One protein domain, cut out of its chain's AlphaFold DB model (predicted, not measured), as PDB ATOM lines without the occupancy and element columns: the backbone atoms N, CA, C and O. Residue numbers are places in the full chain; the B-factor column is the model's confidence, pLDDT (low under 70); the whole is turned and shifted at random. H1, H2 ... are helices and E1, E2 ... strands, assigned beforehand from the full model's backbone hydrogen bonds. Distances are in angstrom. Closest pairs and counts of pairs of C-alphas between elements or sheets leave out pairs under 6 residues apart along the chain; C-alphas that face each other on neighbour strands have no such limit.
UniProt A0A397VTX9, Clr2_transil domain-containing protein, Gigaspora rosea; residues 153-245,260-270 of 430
ATOM      1  N   LEU A 153     187.421 179.078 169.429       37.34
ATOM      2  CA  LEU A 153     186.759 178.632 168.197       37.34
ATOM      3  C   LEU A 153     185.393 179.311 167.993       37.34
ATOM      4  O   LEU A 153     184.947 179.425 166.847       37.34
ATOM      5  N   VAL A 154     184.767 179.845 169.057       37.75
ATOM      6  CA  VAL A 154     183.419 180.438 168.991       37.75
ATOM      7  C   VAL A 154     183.328 181.907 169.437       37.75
ATOM      8  O   VAL A 154     182.496 182.621 168.890       37.75
ATOM      9  N   PHE A 155     184.184 182.418 170.335       39.72
ATOM     10  CA  PHE A 155     183.969 183.739 170.971       39.72
ATOM     11  C   PHE A 155     185.176 184.679 171.087       39.72
ATOM     12  O   PHE A 155     185.012 185.792 171.596       39.72
ATOM     13  N   GLY A 156     186.347 184.289 170.574       36.06
ATOM     14  CA  GLY A 156     187.549 185.129 170.527       36.06
ATOM     15  C   GLY A 156     188.114 185.554 171.896       36.06
ATOM     16  O   GLY A 156     187.427 185.554 172.928       36.06
ATOM     17  N   LYS A 157     189.393 185.961 171.876       34.72
ATOM     18  CA  LYS A 157     190.173 186.378 173.051       34.72
ATOM     19  C   LYS A 157     189.390 187.351 173.943       34.72
ATOM     20  O   LYS A 157     188.709 188.262 173.468       34.72
ATOM     21  N   ALA A 158     189.513 187.183 175.261       35.44
ATOM     22  CA  ALA A 158     189.105 188.195 176.229       35.44
ATOM     23  C   ALA A 158     189.999 189.434 176.058       35.44
ATOM     24  O   ALA A 158     191.066 189.529 176.652       35.44
ATOM     25  N   MET A 159     189.586 190.365 175.196       37.69
ATOM     26  CA  MET A 159     190.159 191.705 175.166       37.69
ATOM     27  C   MET A 159     189.446 192.549 176.219       37.69
ATOM     28  O   MET A 159     188.233 192.747 176.163       37.69
ATOM     29  N   THR A 160     190.223 193.035 177.178       38.19
ATOM     30  CA  THR A 160     189.851 193.953 178.262       38.19
ATOM     31  C   THR A 160     189.567 195.384 177.783       38.19
ATOM     32  O   THR A 160     189.523 196.309 178.590       38.19
ATOM     33  N   GLU A 161     189.339 195.598 176.486       46.38
ATOM     34  CA  GLU A 161     188.972 196.908 175.948       46.38
ATOM     35  C   GLU A 161     187.481 197.155 176.202       46.38
ATOM     36  O   GLU A 161     186.597 196.716 175.457       46.38
ATOM     37  N   GLN A 162     187.207 197.830 177.318       51.97
ATOM     38  CA  GLN A 162     185.886 198.332 177.679       51.97
ATOM     39  C   GLN A 162     185.310 199.142 176.503       51.97
ATOM     40  O   GLN A 162     185.870 200.162 176.116       51.97
ATOM     41  N   GLY A 163     184.194 198.684 175.928       64.56
ATOM     42  CA  GLY A 163     183.409 199.453 174.947       64.56
ATOM     43  C   GLY A 163     183.255 198.842 173.551       64.56
ATOM     44  O   GLY A 163     182.478 199.368 172.761       64.56
ATOM     45  N   GLY A 164     183.937 197.737 173.233       85.06
ATOM     46  CA  GLY A 164     183.772 197.039 171.950       85.06
ATOM     47  C   GLY A 164     182.655 195.982 171.926       85.06
ATOM     48  O   GLY A 164     182.242 195.446 172.964       85.06
ATOM     49  N   PHE A 165     182.221 195.634 170.714       91.69
ATOM     50  CA  PHE A 165     181.339 194.493 170.436       91.69
ATOM     51  C   PHE A 165     182.117 193.175 170.375       91.69
ATOM     52  O   PHE A 165     183.327 193.168 170.121       91.69
ATOM     53  N   ARG A 166     181.440 192.053 170.626       89.75
ATOM     54  CA  ARG A 166     182.050 190.717 170.717       89.75
ATOM     55  C   ARG A 166     181.456 189.768 169.702       89.75
ATOM     56  O   ARG A 166     180.293 189.889 169.348       89.75
ATOM     57  N   ARG A 167     182.251 188.780 169.284       86.19
ATOM     58  CA  ARG A 167     181.763 187.683 168.447       86.19
ATOM     59  C   ARG A 167     180.514 187.054 169.076       86.19
ATOM     60  O   ARG A 167     180.489 186.829 170.280       86.19
ATOM     61  N   GLY A 168     179.498 186.799 168.262       86.56
ATOM     62  CA  GLY A 168     178.197 186.275 168.668       86.56
ATOM     63  C   GLY A 168     177.191 187.319 169.154       86.56
ATOM     64  O   GLY A 168     176.026 186.963 169.331       86.56
ATOM     65  N   GLU A 169     177.595 188.581 169.349       93.75
ATOM     66  CA  GLU A 169     176.650 189.647 169.680       93.75
ATOM     67  C   GLU A 169     175.806 190.030 168.471       93.75
ATOM     68  O   GLU A 169     176.307 190.136 167.349       93.75
ATOM     69  N   LEU A 170     174.526 190.262 168.735       95.88
ATOM     70  CA  LEU A 170     173.603 190.880 167.807       95.88
ATOM     71  C   LEU A 170     173.726 192.402 167.962       95.88
ATOM     72  O   LEU A 170     173.732 192.938 169.071       95.88
ATOM     73  N   VAL A 171     173.856 193.093 166.840       96.44
ATOM     74  CA  VAL A 171     174.048 194.539 166.750       96.44
ATOM     75  C   VAL A 171     173.158 195.105 165.655       96.44
ATOM     76  O   VAL A 171     172.699 194.383 164.767       96.44
ATOM     77  N   TRP A 172     172.957 196.414 165.682       96.69
ATOM     78  CA  TRP A 172     172.441 197.144 164.532       96.69
ATOM     79  C   TRP A 172     173.618 197.708 163.745       96.69
ATOM     80  O   TRP A 172     174.464 198.385 164.330       96.69
ATOM     81  N   ALA A 173     173.673 197.459 162.439       95.44
ATOM     82  CA  ALA A 173     174.616 198.123 161.539       95.44
ATOM     83  C   ALA A 173     173.881 199.097 160.616       95.44
ATOM     84  O   ALA A 173     172.708 198.900 160.304       95.44
ATOM     85  N   THR A 174     174.553 200.167 160.201       92.75
ATOM     86  CA  THR A 174     173.944 201.191 159.343       92.75
ATOM     87  C   THR A 174     173.631 200.646 157.942       92.75
ATOM     88  O   THR A 174     174.390 199.842 157.390       92.75
ATOM     89  N   LYS A 175     172.506 201.079 157.352       84.75
ATOM     90  CA  LYS A 175     172.000 200.554 156.066       84.75
ATOM     91  C   LYS A 175     173.009 200.679 154.919       84.75
ATOM     92  O   LYS A 175     173.119 199.769 154.109       84.75
ATOM     93  N   ASP A 176     173.772 201.778 154.897       82.69
ATOM     94  CA  ASP A 176     174.755 202.145 153.864       82.69
ATOM     95  C   ASP A 176     175.911 201.152 153.767       82.69
ATOM     96  O   ASP A 176     176.652 201.145 152.793       82.69
ATOM     97  N   GLN A 177     176.090 200.331 154.798       79.44
ATOM     98  CA  GLN A 177     177.107 199.294 154.812       79.44
ATOM     99  C   GLN A 177     176.518 197.925 154.446       79.44
ATOM    100  O   GLN A 177     177.254 197.027 154.058       79.44
ATOM    101  N   ILE A 178     175.204 197.741 154.596       76.81
ATOM    102  CA  ILE A 178     174.551 196.431 154.545       76.81
ATOM    103  C   ILE A 178     173.835 196.171 153.228       76.81
ATOM    104  O   ILE A 178     173.817 195.021 152.798       76.81
ATOM    105  N   LEU A 179     173.229 197.182 152.623       79.75
ATOM    106  CA  LEU A 179     172.414 197.033 151.423       79.75
ATOM    107  C   LEU A 179     173.220 197.390 150.166       79.75
ATOM    108  O   LEU A 179     174.246 198.068 150.255       79.75
ATOM    109  N   THR A 180     172.798 196.898 149.000       77.38
ATOM    110  CA  THR A 180     173.402 197.307 147.716       77.38
ATOM    111  C   THR A 180     173.069 198.768 147.400       77.38
ATOM    112  O   THR A 180     172.134 199.321 147.974       77.38
ATOM    113  N   THR A 181     173.802 199.411 146.483       71.88
ATOM    114  CA  THR A 181     173.547 200.816 146.109       71.88
ATOM    115  C   THR A 181     172.077 201.045 145.729       71.88
ATOM    116  O   THR A 181     171.437 201.930 146.296       71.88
ATOM    117  N   ASP A 182     171.504 200.163 144.908       70.56
ATOM    118  CA  ASP A 182     170.097 200.226 144.489       70.56
ATOM    119  C   ASP A 182     169.124 200.091 145.683       70.56
ATOM    120  O   ASP A 182     168.155 200.839 145.809       70.56
ATOM    121  N   GLU A 183     169.400 199.180 146.621       73.44
ATOM    122  CA  GLU A 183     168.600 199.006 147.845       73.44
ATOM    123  C   GLU A 183     168.756 200.195 148.823       73.44
ATOM    124  O   GLU A 183     167.842 200.525 149.580       73.44
ATOM    125  N   THR A 184     169.916 200.863 148.838       70.25
ATOM    126  CA  THR A 184     170.154 202.011 149.729       70.25
ATOM    127  C   THR A 184     169.440 203.282 149.284       70.25
ATOM    128  O   THR A 184     169.006 204.057 150.145       70.25
ATOM    129  N   GLU A 185     169.319 203.493 147.971       72.25
ATOM    130  CA  GLU A 185     168.626 204.640 147.374       72.25
ATOM    131  C   GLU A 185     167.102 204.495 147.464       72.25
ATOM    132  O   GLU A 185     166.388 205.492 147.557       72.25
ATOM    133  N   THR A 186     166.607 203.257 147.504       68.12
ATOM    134  CA  THR A 186     165.171 202.940 147.476       68.12
ATOM    135  C   THR A 186     164.467 203.008 148.827       68.12
ATOM    136  O   THR A 186     163.246 203.121 148.837       68.12
ATOM    137  N   SER A 187     165.184 202.960 149.958       76.06
ATOM    138  CA  SER A 187     164.552 203.055 151.282       76.06
ATOM    139  C   SER A 187     164.996 204.267 152.078       76.06
ATOM    140  O   SER A 187     166.161 204.374 152.455       76.06
ATOM    141  N   SER A 188     164.067 205.159 152.421       79.19
ATOM    142  CA  SER A 188     164.346 206.302 153.306       79.19
ATOM    143  C   SER A 188     164.157 205.974 154.797       79.19
ATOM    144  O   SER A 188     164.794 206.603 155.653       79.19
ATOM    145  N   TYR A 189     163.370 204.939 155.107       84.56
ATOM    146  CA  TYR A 189     162.980 204.574 156.472       84.56
ATOM    147  C   TYR A 189     163.922 203.562 157.138       84.56
ATOM    148  O   TYR A 189     164.200 203.667 158.337       84.56
ATOM    149  N   ILE A 190     164.487 202.610 156.386       89.75
ATOM    150  CA  ILE A 190     165.372 201.579 156.947       89.75
ATOM    151  C   ILE A 190     166.758 202.175 157.193       89.75
ATOM    152  O   ILE A 190     167.605 202.158 156.315       89.75
ATOM    153  N   LYS A 191     167.029 202.705 158.389       91.00
ATOM    154  CA  LYS A 191     168.341 203.305 158.726       91.00
ATOM    155  C   LYS A 191     169.384 202.293 159.203       91.00
ATOM    156  O   LYS A 191     170.586 202.516 159.038       91.00
ATOM    157  N   PHE A 192     168.924 201.193 159.786       94.12
ATOM    158  CA  PHE A 192     169.764 200.169 160.394       94.12
ATOM    159  C   PHE A 192     169.249 198.782 160.048       94.12
ATOM    160  O   PHE A 192     168.063 198.611 159.793       94.12
ATOM    161  N   TRP A 193     170.132 197.790 160.087       94.81
ATOM    162  CA  TRP A 193     169.798 196.400 159.819       94.81
ATOM    163  C   TRP A 193     170.449 195.473 160.858       94.81
ATOM    164  O   TRP A 193     171.595 195.714 161.259       94.81
ATOM    165  N   PRO A 194     169.738 194.428 161.326       95.81
ATOM    166  CA  PRO A 194     170.261 193.497 162.320       95.81
ATOM    167  C   PRO A 194     171.426 192.665 161.771       95.81
ATOM    168  O   PRO A 194     171.355 192.081 160.688       95.81
ATOM    169  N   ALA A 195     172.501 192.553 162.544       94.69
ATOM    170  CA  ALA A 195     173.674 191.776 162.166       94.69
ATOM    171  C   ALA A 195     174.315 191.093 163.377       94.69
ATOM    172  O   ALA A 195     174.211 191.571 164.502       94.69
ATOM    173  N   VAL A 196     175.010 189.981 163.144       92.88
ATOM    174  CA  VAL A 196     175.765 189.250 164.167       92.88
ATOM    175  C   VAL A 196     177.253 189.488 163.964       92.88
ATOM    176  O   VAL A 196     177.772 189.326 162.862       92.88
ATOM    177  N   VAL A 197     177.973 189.830 165.025       91.94
ATOM    178  CA  VAL A 197     179.430 189.974 164.974       91.94
ATOM    179  C   VAL A 197     180.074 188.593 164.832       91.94
ATOM    180  O   VAL A 197     179.915 187.729 165.690       91.94
ATOM    181  N   ILE A 198     180.844 188.379 163.770       87.25
ATOM    182  CA  ILE A 198     181.585 187.133 163.524       87.25
ATOM    183  C   ILE A 198     183.049 187.281 163.914       87.25
ATOM    184  O   ILE A 198     183.649 186.345 164.432       87.25
ATOM    185  N   GLU A 199     183.620 188.462 163.708       84.25
ATOM    186  CA  GLU A 199     185.027 188.716 163.985       84.25
ATOM    187  C   GLU A 199     185.237 190.164 164.419       84.25
ATOM    188  O   GLU A 199     184.508 191.067 164.006       84.25
ATOM    189  N   ARG A 200     186.267 190.380 165.236       84.50
ATOM    190  CA  ARG A 200     186.790 191.695 165.587       84.50
ATOM    191  C   ARG A 200     188.277 191.711 165.263       84.50
ATOM    192  O   ARG A 200     189.016 190.865 165.757       84.50
ATOM    193  N   THR A 201     188.713 192.711 164.513       83.88
ATOM    194  CA  THR A 201     190.115 192.908 164.148       83.88
ATOM    195  C   THR A 201     190.552 194.297 164.595       83.88
ATOM    196  O   THR A 201     189.921 195.297 164.249       83.88
ATOM    197  N   VAL A 202     191.636 194.374 165.367       78.31
ATOM    198  CA  VAL A 202     192.250 195.653 165.741       78.31
ATOM    199  C   VAL A 202     193.290 196.000 164.682       78.31
ATOM    200  O   VAL A 202     194.283 195.296 164.529       78.31
ATOM    201  N   VAL A 203     193.044 197.077 163.941       77.06
ATOM    202  CA  VAL A 203     193.949 197.628 162.928       77.06
ATOM    203  C   VAL A 203     194.249 199.056 163.355       77.06
ATOM    204  O   VAL A 203     193.546 199.978 162.948       77.06
ATOM    205  N   SER A 204     195.229 199.225 164.249       65.50
ATOM    206  CA  SER A 204     195.545 200.516 164.881       65.50
ATOM    207  C   SER A 204     195.584 201.661 163.852       65.50
ATOM    208  O   SER A 204     196.268 201.517 162.837       65.50
ATOM    209  N   PRO A 205     194.846 202.773 164.066       73.75
ATOM    210  CA  PRO A 205     194.120 203.160 165.287       73.75
ATOM    211  C   PRO A 205     192.641 202.716 165.331       73.75
ATOM    212  O   PRO A 205     191.873 203.177 166.170       73.75
ATOM    213  N   HIS A 206     192.195 201.871 164.403       79.31
ATOM    214  CA  HIS A 206     190.791 201.514 164.213       79.31
ATOM    215  C   HIS A 206     190.454 200.095 164.679       79.31
ATOM    216  O   HIS A 206     191.270 199.174 164.655       79.31
ATOM    217  N   VAL A 207     189.186 199.904 165.038       82.81
ATOM    218  CA  VAL A 207     188.601 198.584 165.274       82.81
ATOM    219  C   VAL A 207     187.645 198.273 164.130       82.81
ATOM    220  O   VAL A 207     186.722 199.048 163.851       82.81
ATOM    221  N   LEU A 208     187.882 197.140 163.475       89.44
ATOM    222  CA  LEU A 208     187.041 196.602 162.416       89.44
ATOM    223  C   LEU A 208     186.270 195.384 162.919       89.44
ATOM    224  O   LEU A 208     186.760 194.603 163.735       89.44
ATOM    225  N   TYR A 209     185.066 195.223 162.394       92.00
ATOM    226  CA  TYR A 209     184.156 194.139 162.715       92.00
ATOM    227  C   TYR A 209     183.719 193.447 161.440       92.00
ATOM    228  O   TYR A 209     183.213 194.110 160.539       92.00
ATOM    229  N   THR A 210     183.876 192.127 161.383       91.56
ATOM    230  CA  THR A 210     183.234 191.301 160.359       91.56
ATOM    231  C   THR A 210     181.859 190.902 160.880       91.56
ATOM    232  O   THR A 210     181.755 190.262 161.928       91.56
ATOM    233  N   LEU A 211     180.809 191.280 160.164       92.56
ATOM    234  CA  LEU A 211     179.418 191.033 160.509       92.56
ATOM    235  C   LEU A 211     178.797 190.021 159.550       92.56
ATOM    236  O   LEU A 211     178.976 190.127 158.338       92.56
ATOM    237  N   GLN A 212     178.012 189.093 160.085       90.62
ATOM    238  CA  GLN A 212     177.029 188.328 159.329       90.62
ATOM    239  C   GLN A 212     175.718 189.104 159.346       90.62
ATOM    240  O   GLN A 212     175.143 189.343 160.407       90.62
ATOM    241  N   ARG A 213     175.236 189.494 158.170       90.88
ATOM    242  CA  ARG A 213     173.944 190.165 158.034       90.88
ATOM    243  C   ARG A 213     172.821 189.155 158.288       90.88
ATOM    244  O   ARG A 213     172.900 188.020 157.814       90.88
ATOM    245  N   VAL A 214     171.793 189.535 159.045       90.25
ATOM    246  CA  VAL A 214     170.646 188.648 159.307       90.25
ATOM    247  C   VAL A 214     169.740 188.625 158.075       90.25
ATOM    248  O   VAL A 214     169.319 189.680 157.608       90.25
ATOM    249  N   LEU A 215     169.457 187.425 157.548       88.06
ATOM    250  CA  LEU A 215     168.681 187.189 156.316       88.06
ATOM    251  C   LEU A 215     169.195 187.948 155.074       88.06
ATOM    252  O   LEU A 215     168.430 188.263 154.160       88.06
ATOM    253  N   VAL A 216     170.495 188.234 155.022       86.25
ATOM    254  CA  VAL A 216     171.177 188.737 153.824       86.25
ATOM    255  C   VAL A 216     172.473 187.949 153.684       86.25
ATOM    256  O   VAL A 216     173.213 187.790 154.657       86.25
ATOM    257  N   ASP A 217     172.742 187.442 152.486       82.88
ATOM    258  CA  ASP A 217     173.901 186.585 152.245       82.88
ATOM    259  C   ASP A 217     175.220 187.316 152.452       82.88
ATOM    260  O   ASP A 217     175.295 188.528 152.334       82.88
ATOM    261  N   GLY A 218     176.293 186.587 152.750       83.06
ATOM    262  CA  GLY A 218     177.637 187.151 152.865       83.06
ATOM    263  C   GLY A 218     177.921 187.914 154.162       83.06
ATOM    264  O   GLY A 218     177.066 188.102 155.032       83.06
ATOM    265  N   THR A 219     179.177 188.340 154.285       88.50
ATOM    266  CA  THR A 219     179.688 189.073 155.446       88.50
ATOM    267  C   THR A 219     180.160 190.462 155.049       88.50
ATOM    268  O   THR A 219     180.449 190.730 153.885       88.50
ATOM    269  N   LEU A 220     180.236 191.348 156.033       89.50
ATOM    270  CA  LEU A 220     180.565 192.750 155.841       89.50
ATOM    271  C   LEU A 220     181.609 193.187 156.863       89.50
ATOM    272  O   LEU A 220     181.453 192.916 158.049       89.50
ATOM    273  N   LYS A 221     182.638 193.916 156.426       92.69
ATOM    274  CA  LYS A 221     183.606 194.545 157.331       92.69
ATOM    275  C   LYS A 221     183.250 196.008 157.567       92.69
ATOM    276  O   LYS A 221     183.258 196.792 156.626       92.69
ATOM    277  N   VAL A 222     183.001 196.387 158.818       93.00
ATOM    278  CA  VAL A 222     182.669 197.768 159.207       93.00
ATOM    279  C   VAL A 222     183.545 198.290 160.334       93.00
ATOM    280  O   VAL A 222     184.127 197.529 161.105       93.00
ATOM    281  N   ARG A 223     183.609 199.617 160.463       90.44
ATOM    282  CA  ARG A 223     184.191 200.296 161.628       90.44
ATOM    283  C   ARG A 223     183.209 200.312 162.801       90.44
ATOM    284  O   ARG A 223     181.998 200.288 162.603       90.44
ATOM    285  N   GLN A 224     183.729 200.432 164.024       87.94
ATOM    286  CA  GLN A 224     182.915 200.476 165.249       87.94
ATOM    287  C   GLN A 224     181.814 201.551 165.242       87.94
ATOM    288  O   GLN A 224     180.732 201.317 165.763       87.94
ATOM    289  N   ASN A 225     182.056 202.720 164.647       89.06
ATOM    290  CA  ASN A 225     181.075 203.812 164.594       89.06
ATOM    291  C   ASN A 225     179.903 203.559 163.625       89.06
ATOM    292  O   ASN A 225     179.001 204.386 163.533       89.06
ATOM    293  N   LYS A 226     179.929 202.446 162.884       93.94
ATOM    294  CA  LYS A 226     178.850 202.001 161.993       93.94
ATOM    295  C   LYS A 226     177.968 200.922 162.624       93.94
ATOM    296  O   LYS A 226     177.080 200.402 161.956       93.94
ATOM    297  N   ILE A 227     178.215 200.582 163.890       94.62
ATOM    298  CA  ILE A 227     177.444 199.601 164.652       94.62
ATOM    299  C   ILE A 227     177.051 200.136 166.021       94.62
ATOM    300  O   ILE A 227     177.820 200.848 166.668       94.62
ATOM    301  N   MET A 228     175.872 199.739 166.487       95.38
ATOM    302  CA  MET A 228     175.359 200.066 167.816       95.38
ATOM    303  C   MET A 228     174.820 198.818 168.532       95.38
ATOM    304  O   MET A 228     174.453 197.840 167.869       95.38
ATOM    305  N   PRO A 229     174.759 198.827 169.878       96.69
ATOM    306  CA  PRO A 229     174.209 197.714 170.642       96.69
ATOM    307  C   PRO A 229     172.761 197.445 170.254       96.69
ATOM    308  O   PRO A 229     172.005 198.380 170.003       96.69
ATOM    309  N   TRP A 230     172.352 196.177 170.262       97.25
ATOM    310  CA  TRP A 230     170.968 195.793 169.974       97.25
ATOM    311  C   TRP A 230     169.947 196.558 170.823       97.25
ATOM    312  O   TRP A 230     168.925 197.018 170.320       97.25
ATOM    313  N   LEU A 231     170.259 196.752 172.109       95.81
ATOM    314  CA  LEU A 231     169.379 197.438 173.052       95.81
ATOM    315  C   LEU A 231     169.276 198.954 172.818       95.81
ATOM    316  O   LEU A 231     168.412 199.580 173.426       95.81
ATOM    317  N   ALA A 232     170.097 199.542 171.939       94.69
ATOM    318  CA  ALA A 232     170.069 200.975 171.642       94.69
ATOM    319  C   ALA A 232     168.825 201.418 170.852       94.69
ATOM    320  O   ALA A 232     168.456 202.585 170.928       94.69
ATOM    321  N   LEU A 233     168.178 200.506 170.117       94.12
ATOM    322  CA  LEU A 233     166.936 200.765 169.382       94.12
ATOM    323  C   LEU A 233     165.872 199.754 169.786       94.12
ATOM    324  O   LEU A 233     166.197 198.590 170.036       94.12
ATOM    325  N   ASP A 234     164.609 200.179 169.815       93.19
ATOM    326  CA  ASP A 234     163.487 199.266 170.009       93.19
ATOM    327  C   ASP A 234     163.016 198.674 168.669       93.19
ATOM    328  O   ASP A 234     162.539 199.417 167.807       93.19
ATOM    329  N   PRO A 235     163.119 197.344 168.473       92.44
ATOM    330  CA  PRO A 235     162.576 196.670 167.302       92.44
ATOM    331  C   PRO A 235     161.100 196.989 167.051       92.44
ATOM    332  O   PRO A 235     160.715 197.179 165.903       92.44
ATOM    333  N   ALA A 236     160.278 197.080 168.101       91.00
ATOM    334  CA  ALA A 236     158.852 197.343 167.958       91.00
ATOM    335  C   ALA A 236     158.597 198.757 167.425       91.00
ATOM    336  O   ALA A 236     157.757 198.940 166.548       91.00
ATOM    337  N   ASP A 237     159.348 199.751 167.899       90.44
ATOM    338  CA  ASP A 237     159.201 201.130 167.424       90.44
ATOM    339  C   ASP A 237     159.741 201.320 166.004       90.44
ATOM    340  O   ASP A 237     159.216 202.145 165.258       90.44
ATOM    341  N   LEU A 238     160.741 200.532 165.596       86.94
ATOM    342  CA  LEU A 238     161.171 200.466 164.198       86.94
ATOM    343  C   LEU A 238     160.091 199.840 163.310       86.94
ATOM    344  O   LEU A 238     159.841 200.337 162.218       86.94
ATOM    345  N   MET A 239     159.434 198.773 163.771       87.62
ATOM    346  CA  MET A 239     158.394 198.086 162.999       87.62
ATOM    347  C   MET A 239     157.130 198.940 162.830       87.62
ATOM    348  O   MET A 239     156.606 199.011 161.723       87.62
ATOM    349  N   LYS A 240     156.701 199.670 163.871       88.69
ATOM    350  CA  LYS A 240     155.525 200.566 163.824       88.69
ATOM    351  C   LYS A 240     155.606 201.647 162.743       88.69
ATOM    352  O   LYS A 240     154.575 202.150 162.307       88.69
ATOM    353  N   GLN A 241     156.814 202.024 162.313       85.94
ATOM    354  CA  GLN A 241     157.005 203.014 161.244       85.94
ATOM    355  C   GLN A 241     156.415 202.543 159.907       85.94
ATOM    356  O   GLN A 241     156.066 203.375 159.078       85.94
ATOM    357  N   PHE A 242     156.244 201.230 159.730       86.31
ATOM    358  CA  PHE A 242     155.705 200.627 158.513       86.31
ATOM    359  C   PHE A 242     154.202 200.305 158.595       86.31
ATOM    360  O   PHE A 242     153.621 199.943 157.578       86.31
ATOM    361  N   ASP A 243     153.561 200.456 159.762       82.12
ATOM    362  CA  ASP A 243     152.140 200.110 159.951       82.12
ATOM    363  C   ASP A 243     151.173 201.200 159.442       82.12
ATOM    364  O   ASP A 243     150.025 200.905 159.127       82.12
ATOM    365  N   ASN A 244     151.617 202.464 159.372       66.69
ATOM    366  CA  ASN A 244     150.734 203.633 159.210       66.69
ATOM    367  C   ASN A 244     151.082 204.558 158.031       66.69
ATOM    368  O   ASN A 244     150.545 205.663 157.950       66.69
ATOM    369  N   GLN A 245     151.998 204.170 157.144       61.38
ATOM    370  CA  GLN A 245     152.446 205.035 156.048       61.38
ATOM    371  C   GLN A 245     152.189 204.401 154.681       61.38
ATOM    372  O   GLN A 245     152.313 203.188 154.526       61.38
ATOM    373  N   ALA A 260     163.922 190.015 159.057       93.00
ATOM    374  CA  ALA A 260     165.240 190.023 159.683       93.00
ATOM    375  C   ALA A 260     165.176 190.526 161.134       93.00
ATOM    376  O   ALA A 260     165.804 189.936 162.012       93.00
ATOM    377  N   VAL A 261     164.379 191.564 161.405       94.88
ATOM    378  CA  VAL A 261     164.154 192.097 162.758       94.88
ATOM    379  C   VAL A 261     163.447 191.075 163.651       94.88
ATOM    380  O   VAL A 261     163.895 190.834 164.771       94.88
ATOM    381  N   ASN A 262     162.397 190.416 163.157       93.50
ATOM    382  CA  ASN A 262     161.707 189.356 163.899       93.50
ATOM    383  C   ASN A 262     162.635 188.178 164.224       93.50
ATOM    384  O   ASN A 262     162.644 187.682 165.349       93.50
ATOM    385  N   TYR A 263     163.468 187.781 163.264       92.38
ATOM    386  CA  TYR A 263     164.463 186.732 163.464       92.38
ATOM    387  C   TYR A 263     165.503 187.109 164.527       92.38
ATOM    388  O   TYR A 263     165.845 186.329 165.414       92.38
ATOM    389  N   ALA A 264     165.986 188.347 164.464       94.44
ATOM    390  CA  ALA A 264     166.919 188.901 165.430       94.44
ATOM    391  C   ALA A 264     166.304 188.983 166.845       94.44
ATOM    392  O   ALA A 264     166.974 188.648 167.822       94.44
ATOM    393  N   ASN A 265     165.015 189.322 166.958       94.00
ATOM    394  CA  ASN A 265     164.260 189.269 168.215       94.00
ATOM    395  C   ASN A 265     164.171 187.854 168.792       94.00
ATOM    396  O   ASN A 265     164.341 187.670 169.997       94.00
ATOM    397  N   GLU A 266     163.944 186.845 167.949       91.75
ATOM    398  CA  GLU A 266     163.947 185.451 168.392       91.75
ATOM    399  C   GLU A 266     165.312 185.066 168.976       91.75
ATOM    400  O   GLU A 266     165.374 184.526 170.084       91.75
ATOM    401  N   ILE A 267     166.406 185.441 168.301       91.44
ATOM    402  CA  ILE A 267     167.769 185.246 168.815       91.44
ATOM    403  C   ILE A 267     167.966 185.955 170.160       91.44
ATOM    404  O   ILE A 267     168.495 185.364 171.106       91.44
ATOM    405  N   ALA A 268     167.519 187.207 170.265       95.25
ATOM    406  CA  ALA A 268     167.638 188.019 171.471       95.25
ATOM    407  C   ALA A 268     166.744 187.544 172.635       95.25
ATOM    408  O   ALA A 268     166.972 187.948 173.773       95.25
ATOM    409  N   SER A 269     165.765 186.668 172.387       94.56
ATOM    410  CA  SER A 269     164.927 186.062 173.436       94.56
ATOM    411  C   SER A 269     165.611 184.906 174.181       94.56
ATOM    412  O   SER A 269     165.070 184.394 175.165       94.56
ATOM    413  N   MET A 270     166.796 184.491 173.722       93.94
ATOM    414  CA  MET A 270     167.531 183.354 174.265       93.94
ATOM    415  C   MET A 270     168.712 183.766 175.141       93.94
ATOM    416  O   MET A 270     169.395 184.756 174.869       93.94
TER     417      MET A 270
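AT A GLANCE: This is residues 153 to 245 and 260 to 270 of the 430 residues of the protein "Clr2_transil domain-containing protein" of Gigaspora rosea (UniProt A0A397VTX9). One strongly twisted, curled sheet of five strands forms the body, with the long hairpin of E2 and E3 reaching toward one end and short helices gathered toward the other. H4 packs over E1 and E2, H1 packs on the sheet too, and H2 and H3 lie farther out. The 104 printed residues run E1 H1 H2 E2 E3 E4 E5 H3 H4, class mixed; the sheet order is E4 E3 E2 E1 E5, all antiparallel. The whole is compact, radius of gyration of the C-alphas 14.2 A, spanning 45 by 32 by 23 A.

HOW THE PARTS SIT: Past residues 153 to 169, find E1, residues 170 to 174. H1, residues 175 to 178, is on the sheet at a height of 6.9 A. H2, residues 181 to 186, is not on it; it is close to H1 but not clearly touching, C-alphas 176 and 184 being closest at 6.2 A. E2, residues 192 to 203, bends by 86 degrees at 195 and pairs with E1: N 171 to O 195, 2.8 A. E3, residues 206 to 213, forms a hairpin with E2: N 206 to O 203, 2.7 A. E4, residues 219 to 223, forms one with E3: N 222 to O 209, 2.9 A; E2 E3 E4 is a meander, each strand the antiparallel neighbour of the one before. E5, residues 227 to 229, pairs with E1: N 228 to O 172, 2.9 A. H3, residues 235 to 240, is not on the sheet. H4, residues 260 to 268, runs along the strands over E2 and E1, at a height of 9.4 A; its closest C-alpha pair with E2 is 194 and 261, 6.3 A. Every O i to N i+4 pair is within hydrogen-bond range in H2, H3 and H4; H1 is too short for one.

IN THESE COORDINATES: Start E1 at C-alpha 170 (173.603, 190.880, 167.807). E2 measures 24.4 A, E3 21.2 A and H4 12.2 A, ending at C-alpha 268 (167.638, 188.019, 171.471).

THE WHOLE: The farthest C-alphas, Lys 157 and Gln 245, are 45.4 A apart. Residues 246 to 259 are not printed; the gap is 20.1 A. Of the links printed whole, each is tight. Confidence is under 70 at residues 153 to 163, 186, 204 and 244 to 245.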